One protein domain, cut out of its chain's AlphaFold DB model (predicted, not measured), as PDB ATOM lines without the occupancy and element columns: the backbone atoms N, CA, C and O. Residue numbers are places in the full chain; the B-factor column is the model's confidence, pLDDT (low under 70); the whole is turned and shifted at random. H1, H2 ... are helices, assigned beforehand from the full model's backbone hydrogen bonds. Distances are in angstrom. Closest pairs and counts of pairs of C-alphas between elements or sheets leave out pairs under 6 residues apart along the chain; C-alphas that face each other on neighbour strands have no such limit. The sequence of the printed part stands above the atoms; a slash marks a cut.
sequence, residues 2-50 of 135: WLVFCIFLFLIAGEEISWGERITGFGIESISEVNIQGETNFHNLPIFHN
ATOM      1  N   TRP A   2      31.158  36.375 -27.159       88.81
ATOM      2  CA  TRP A   2      30.149  35.885 -28.120       88.81
ATOM      3  C   TRP A   2      28.698  35.886 -27.619       88.81
ATOM      4  O   TRP A   2      27.817  36.311 -28.350       88.81
ATOM      5  N   LEU A   3      28.451  35.501 -26.361       86.75
ATOM      6  CA  LEU A   3      27.106  35.566 -25.772       86.75
ATOM      7  C   LEU A   3      26.572  37.006 -25.684       86.75
ATOM      8  O   LEU A   3      25.411  37.249 -25.988       86.75
ATOM      9  N   VAL A   4      27.433  37.961 -25.314       88.88
ATOM     10  CA  VAL A   4      27.077  39.390 -25.276       88.88
ATOM     11  C   VAL A   4      26.714  39.877 -26.676       88.88
ATOM     12  O   VAL A   4      25.731  40.587 -26.832       88.88
ATOM     13  N   PHE A   5      27.459  39.444 -27.695       89.12
ATOM     14  CA  PHE A   5      27.161  39.786 -29.082       89.12
ATOM     15  C   PHE A   5      25.845  39.156 -29.575       89.12
ATOM     16  O   PHE A   5      25.071  39.843 -30.226       89.12
ATOM     17  N   CYS A   6      25.520  37.910 -29.195       89.69
ATOM     18  CA  CYS A   6      24.199  37.324 -29.473       89.69
ATOM     19  C   CYS A   6      23.061  38.136 -28.847       89.69
ATOM     20  O   CYS A   6      22.064  38.397 -29.510       89.69
ATOM     21  N   ILE A   7      23.204  38.516 -27.572       91.56
ATOM     22  CA  ILE A   7      22.195  39.316 -26.867       91.56
ATOM     23  C   ILE A   7      22.045  40.674 -27.550       91.56
ATOM     24  O   ILE A   7      20.928  41.112 -27.786       91.56
ATOM     25  N   PHE A   8      23.158  41.310 -27.920       92.00
ATOM     26  CA  PHE A   8      23.140  42.564 -28.664       92.00
ATOM     27  C   PHE A   8      22.377  42.432 -29.989       92.00
ATOM     28  O   PHE A   8      21.449  43.196 -30.219       92.00
ATOM     29  N   LEU A   9      22.696  41.432 -30.819       90.62
ATOM     30  CA  LEU A   9      21.998  41.202 -32.091       90.62
ATOM     31  C   LEU A   9      20.504  40.908 -31.901       90.62
ATOM     32  O   LEU A   9      19.684  41.383 -32.678       90.62
ATOM     33  N   PHE A  10      20.144  40.158 -30.859       91.00
ATOM     34  CA  PHE A  10      18.749  39.890 -30.520       91.00
ATOM     35  C   PHE A  10      17.989  41.165 -30.135       91.00
ATOM     36  O   PHE A  10      16.849  41.346 -30.550       91.00
ATOM     37  N   LEU A  11      18.624  42.066 -29.377       92.12
ATOM     38  CA  LEU A  11      18.036  43.359 -29.027       92.12
ATOM     39  C   LEU A  11      17.844  44.245 -30.261       92.12
ATOM     40  O   LEU A  11      16.804  44.881 -30.354       92.12
ATOM     41  N   ILE A  12      18.796  44.255 -31.203       90.12
ATOM     42  CA  ILE A  12      18.661  44.989 -32.474       90.12
ATOM     43  C   ILE A  12      17.484  44.447 -33.295       90.12
ATOM     44  O   ILE A  12      16.627  45.223 -33.697       90.12
ATOM     45  N   ALA A  13      17.384  43.126 -33.466       89.12
ATOM     46  CA  ALA A  13      16.274  42.518 -34.205       89.12
ATOM     47  C   ALA A  13      14.906  42.775 -33.541       89.12
ATOM     48  O   ALA A  13      13.900  42.959 -34.216       89.12
ATOM     49  N   GLY A  14      14.847  42.789 -32.205       91.12
ATOM     50  CA  GLY A  14      13.625  43.148 -31.484       91.12
ATOM     51  C   GLY A  14      13.257  44.625 -31.644       91.12
ATOM     52  O   GLY A  14      12.080  44.964 -31.769       91.12
ATOM     53  N   GLU A  15      14.260  45.500 -31.632       91.75
ATOM     54  CA  GLU A  15      14.107  46.942 -31.812       91.75
ATOM     55  C   GLU A  15      13.540  47.279 -33.198       91.75
ATOM     56  O   GLU A  15      12.566  48.022 -33.272       91.75
ATOM     57  N   GLU A  16      14.031  46.623 -34.250       87.88
ATOM     58  CA  GLU A  16      13.557  46.755 -35.635       87.88
ATOM     59  C   GLU A  16      12.050  46.490 -35.805       87.88
ATOM     60  O   GLU A  16      11.378  47.207 -36.539       87.88
ATOM     61  N   ILE A  17      11.484  45.526 -35.066       90.12
ATOM     62  CA  ILE A  17      10.048  45.185 -35.132       90.12
ATOM     63  C   ILE A  17       9.203  45.825 -34.022       90.12
ATOM     64  O   ILE A  17       8.054  45.424 -33.810       90.12
ATOM     65  N   SER A  18       9.767  46.739 -33.229       93.25
ATOM     66  CA  SER A  18       9.075  47.362 -32.085       93.25
ATOM     67  C   SER A  18       8.500  46.346 -31.087       93.25
ATOM     68  O   SER A  18       7.403  46.497 -30.545       93.25
ATOM     69  N   TRP A  19       9.246  45.272 -30.821       93.00
ATOM     70  CA  TRP A  19       8.804  44.142 -29.994       93.00
ATOM     71  C   TRP A  19       8.260  44.527 -28.607       93.00
ATOM     72  O   TRP A  19       7.317  43.902 -28.123       93.00
ATOM     73  N   GLY A  20       8.818  45.559 -27.965       91.94
ATOM     74  CA  GLY A  20       8.390  46.029 -26.648       91.94
ATOM     75  C   GLY A  20       6.961  46.565 -26.672       91.94
ATOM     76  O   GLY A  20       6.145  46.167 -25.839       91.94
ATOM     77  N   GLU A  21       6.637  47.388 -27.669       93.94
ATOM     78  CA  GLU A  21       5.277  47.878 -27.902       93.94
ATOM     79  C   GLU A  21       4.331  46.715 -28.227       93.94
ATOM     80  O   GLU A  21       3.267  46.609 -27.627       93.94
ATOM     81  N   ARG A  22       4.746  45.767 -29.078       93.81
ATOM     82  CA  ARG A  22       3.921  44.597 -29.442       93.81
ATOM     83  C   ARG A  22       3.601  43.677 -28.262       93.81
ATOM     84  O   ARG A  22       2.509  43.122 -28.196       93.81
ATOM     85  N   ILE A  23       4.545  43.496 -27.338       95.06
ATOM     86  CA  ILE A  23       4.362  42.635 -26.160       95.06
ATOM     87  C   ILE A  23       3.527  43.335 -25.081       95.06
ATOM     88  O   ILE A  23       2.744  42.682 -24.394       95.06
ATOM     89  N   THR A  24       3.711  44.644 -24.896       94.81
ATOM     90  CA  THR A  24       3.152  45.376 -23.744       94.81
ATOM     91  C   THR A  24       1.936  46.239 -24.079       94.81
ATOM     92  O   THR A  24       1.194  46.613 -23.174       94.81
ATOM     93  N   GLY A  25       1.735  46.574 -25.353       93.56
ATOM     94  CA  GLY A  25       0.778  47.581 -25.814       93.56
ATOM     95  C   GLY A  25       1.176  49.022 -25.475       93.56
ATOM     96  O   GLY A  25       0.376  49.931 -25.678       93.56
ATOM     97  N   PHE A  26       2.373  49.243 -24.920       94.06
ATOM     98  CA  PHE A  26       2.851  50.565 -24.530       94.06
ATOM     99  C   PHE A  26       3.726  51.173 -25.629       94.06
ATOM    100  O   PHE A  26       4.801  50.646 -25.922       94.06
ATOM    101  N   GLY A  27       3.276  52.298 -26.188       92.62
ATOM    102  CA  GLY A  27       4.028  53.109 -27.144       92.62
ATOM    103  C   GLY A  27       4.432  54.474 -26.579       92.62
ATOM    104  O   GLY A  27       3.887  54.935 -25.573       92.62
ATOM    105  N   ILE A  28       5.396  55.129 -27.227       94.75
ATOM    106  CA  ILE A  28       5.871  56.474 -26.877       94.75
ATOM    107  C   ILE A  28       5.501  57.423 -28.017       94.75
ATOM    108  O   ILE A  28       6.152  57.429 -29.057       94.75
ATOM    109  N   GLU A  29       4.486  58.256 -27.783       95.25
ATOM    110  CA  GLU A  29       3.913  59.177 -28.780       95.25
ATOM    111  C   GLU A  29       4.965  60.098 -29.415       95.25
ATOM    112  O   GLU A  29       5.046  60.216 -30.631       95.25
ATOM    113  N   SER A  30       5.873  60.656 -28.609       94.56
ATOM    114  CA  SER A  30       6.936  61.532 -29.117       94.56
ATOM    115  C   SER A  30       7.938  60.840 -30.048       94.56
ATOM    116  O   SER A  30       8.671  61.525 -30.761       94.56
ATOM    117  N   ILE A  31       8.009  59.506 -30.025       93.44
ATOM    118  CA  ILE A  31       8.824  58.712 -30.949       93.44
ATOM    119  C   ILE A  31       7.976  58.316 -32.155       93.44
ATOM    120  O   ILE A  31       8.417  58.521 -33.284       93.44
ATOM    121  N   SER A  32       6.767  57.795 -31.938       94.12
ATOM    122  CA  SER A  32       5.910  57.311 -33.022       94.12
ATOM    123  C   SER A  32       5.462  58.417 -33.983       94.12
ATOM    124  O   SER A  32       5.339  58.157 -35.176       94.12
ATOM    125  N   GLU A  33       5.311  59.664 -33.522       95.75
ATOM    126  CA  GLU A  33       4.988  60.826 -34.370       95.75
ATOM    127  C   GLU A  33       6.051  61.134 -35.436       95.75
ATOM    128  O   GLU A  33       5.734  61.647 -36.509       95.75
ATOM    129  N   VAL A  34       7.321  60.846 -35.139       93.69
ATOM    130  CA  VAL A  34       8.455  61.084 -36.048       93.69
ATOM    131  C   VAL A  34       8.966  59.797 -36.700       93.69
ATOM    132  O   VAL A  34       9.889  59.844 -37.512       93.69
ATOM    133  N   ASN A  35       8.381  58.654 -36.347       93.38
ATOM    134  CA  ASN A  35       8.692  57.339 -36.884       93.38
ATOM    135  C   ASN A  35       7.941  57.120 -38.204       93.38
ATOM    136  O   ASN A  35       6.738  57.355 -38.290       93.38
ATOM    137  N   ILE A  36       8.617  56.627 -39.242       90.31
ATOM    138  CA  ILE A  36       7.985  56.475 -40.566       90.31
ATOM    139  C   ILE A  36       6.921  55.365 -40.620       90.31
ATOM    140  O   ILE A  36       6.101  55.358 -41.535       90.31
ATOM    141  N   GLN A  37       6.945  54.424 -39.670       90.00
ATOM    142  CA  GLN A  37       5.973  53.332 -39.548       90.00
ATOM    143  C   GLN A  37       4.960  53.586 -38.419       90.00
ATOM    144  O   GLN A  37       4.069  52.770 -38.202       90.00
ATOM    145  N   GLY A  38       5.073  54.717 -37.710       92.25
ATOM    146  CA  GLY A  38       4.220  55.038 -36.565       92.25
ATOM    147  C   GLY A  38       4.451  54.144 -35.343       92.25
ATOM    148  O   GLY A  38       3.584  54.082 -34.475       92.25
ATOM    149  N   GLU A  39       5.587  53.447 -35.271       93.69
ATOM    150  CA  GLU A  39       5.920  52.541 -34.169       93.69
ATOM    151  C   GLU A  39       6.877  53.186 -33.142       93.69
ATOM    152  O   GLU A  39       7.530  54.199 -33.404       93.69
ATOM    153  N   THR A  40       7.007  52.578 -31.961       94.25
ATOM    154  CA  THR A  40       7.954  52.989 -30.914       94.25
ATOM    155  C   THR A  40       9.299  52.279 -31.062       94.25
ATOM    156  O   THR A  40       9.682  51.434 -30.246       94.25
ATOM    157  N   ASN A  41      10.048  52.660 -32.093       91.62
ATOM    158  CA  ASN A  41      11.442  52.265 -32.254       91.62
ATOM    159  C   ASN A  41      12.302  53.412 -32.801       91.62
ATOM    160  O   ASN A  41      11.802  54.411 -33.326       91.62
ATOM    161  N   PHE A  42      13.612  53.285 -32.625       89.94
ATOM    162  CA  PHE A  42      14.596  54.177 -33.216       89.94
ATOM    163  C   PHE A  42      14.949  53.762 -34.647       89.94
ATOM    164  O   PHE A  42      15.268  54.637 -35.447       89.94
ATOM    165  N   HIS A  43      14.848  52.474 -34.983       86.94
ATOM    166  CA  HIS A  43      15.179  51.915 -36.293       86.94
ATOM    167  C   HIS A  43      14.483  52.635 -37.450       86.94
ATOM    168  O   HIS A  43      15.099  52.947 -38.468       86.94
ATOM    169  N   ASN A  44      13.208  52.966 -37.263       87.94
ATOM    170  CA  ASN A  44      12.364  53.609 -38.264       87.94
ATOM    171  C   ASN A  44      12.379  55.147 -38.151       87.94
ATOM    172  O   ASN A  44      11.536  55.826 -38.743       87.94
ATOM    173  N   LEU A  45      13.318  55.747 -37.408       89.81
ATOM    174  CA  LEU A  45      13.510  57.196 -37.472       89.81
ATOM    175  C   LEU A  45      14.174  57.596 -38.803       89.81
ATOM    176  O   LEU A  45      15.090  56.911 -39.266       89.81
ATOM    177  N   PRO A  46      13.826  58.761 -39.385       86.12
ATOM    178  CA  PRO A  46      14.343  59.203 -40.684       86.12
ATOM    179  C   PRO A  46      15.874  59.244 -40.810       86.12
ATOM    180  O   PRO A  46      16.405  59.095 -41.902       86.12
ATOM    181  N   ILE A  47      16.601  59.446 -39.705       81.75
ATOM    182  CA  ILE A  47      18.073  59.471 -39.700       81.75
ATOM    183  C   ILE A  47      18.699  58.088 -39.941       81.75
ATOM    184  O   ILE A  47      19.791  57.998 -40.504       81.75
ATOM    185  N   PHE A  48      18.012  57.022 -39.522       76.19
ATOM    186  CA  PHE A  48      18.411  55.635 -39.768       76.19
ATOM    187  C   PHE A  48      17.828  55.117 -41.083       76.19
ATOM    188  O   PHE A  48      18.431  54.267 -41.732       76.19
ATOM    189  N   HIS A  49      16.724  55.712 -41.535       68.19
ATOM    190  CA  HIS A  49      16.096  55.405 -42.808       68.19
ATOM    191  C   HIS A  49      16.790  56.108 -43.987       68.19
ATOM    192  O   HIS A  49      16.283  57.063 -44.576       68.19
ATOM    193  N   ASN A  50      17.983  55.631 -44.346       60.06
ATOM    194  CA  ASN A  50      18.626  55.989 -45.606       60.06
ATOM    195  C   ASN A  50      18.409  54.862 -46.622       60.06
ATOM    196  O   ASN A  50      19.029  53.811 -46.495       60.06
TER     197      ASN A  50
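AT A GLANCE: This is residues 2 to 50 of the 135 residues of an uncharacterized protein of Prochlorococcus marinus str. MIT 9201 (UniProt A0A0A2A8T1). One long helix, H1, reaches out as an arm from a small body of loops and two short helices, H2 and H3; its residues 2 to 10 stick out free. From H3 the unnamed residues 33 to 50 fold back toward the inner end of H1 and then run off to a loose tail. The printed part has 49 residues with three named helices, in the order H1, H2, H3, and no named strand; the class is all helix. The whole is only just loose, close to compact, with a radius of gyration of the C-alphas of 11.7 A, and its outline is flat, spanning 36 by 29 by 13 A.

IN THESE COORDINATES: H1, residues 2 to 16, is the longest helix, 21.2 A from C-alpha 2 at (30.149, 35.885, -28.120) to C-alpha 16 at (13.557, 46.755, -35.635). H2 is residues 19 to 24, 8.5 A long. H3 is residues 29 to 32, 5.0 A long, and ends with C-alpha 32 at (5.910, 57.311, -33.022).

HOW THE PARTS SIT: H1 touches no helix. H1 and H2 are close but not clearly touching; their closest C-alphas, those of Gly 14 and Gly 20, are 7.7 A apart. Their lines are only just about perpendicular, at 72 degrees. H3 is apart from H1 and from H2. In H1 and H2 every O i to N i+4 pair is within hydrogen-bond range; H3 is too short for such a pair, and its one O i to N i+3 pair is within range.

THE WHOLE: The two C-alphas farthest apart, those of Trp 2 and Glu 33, are 36.0 A apart. Without residues 2 to 10 the body spans 28 by 21 by 11 A. The links H1 to H2 and H2 to H3 are tight, and the printed part has no cut. The mean pLDDT of the printed part is 90.0; residues 49 to 50 are under 70.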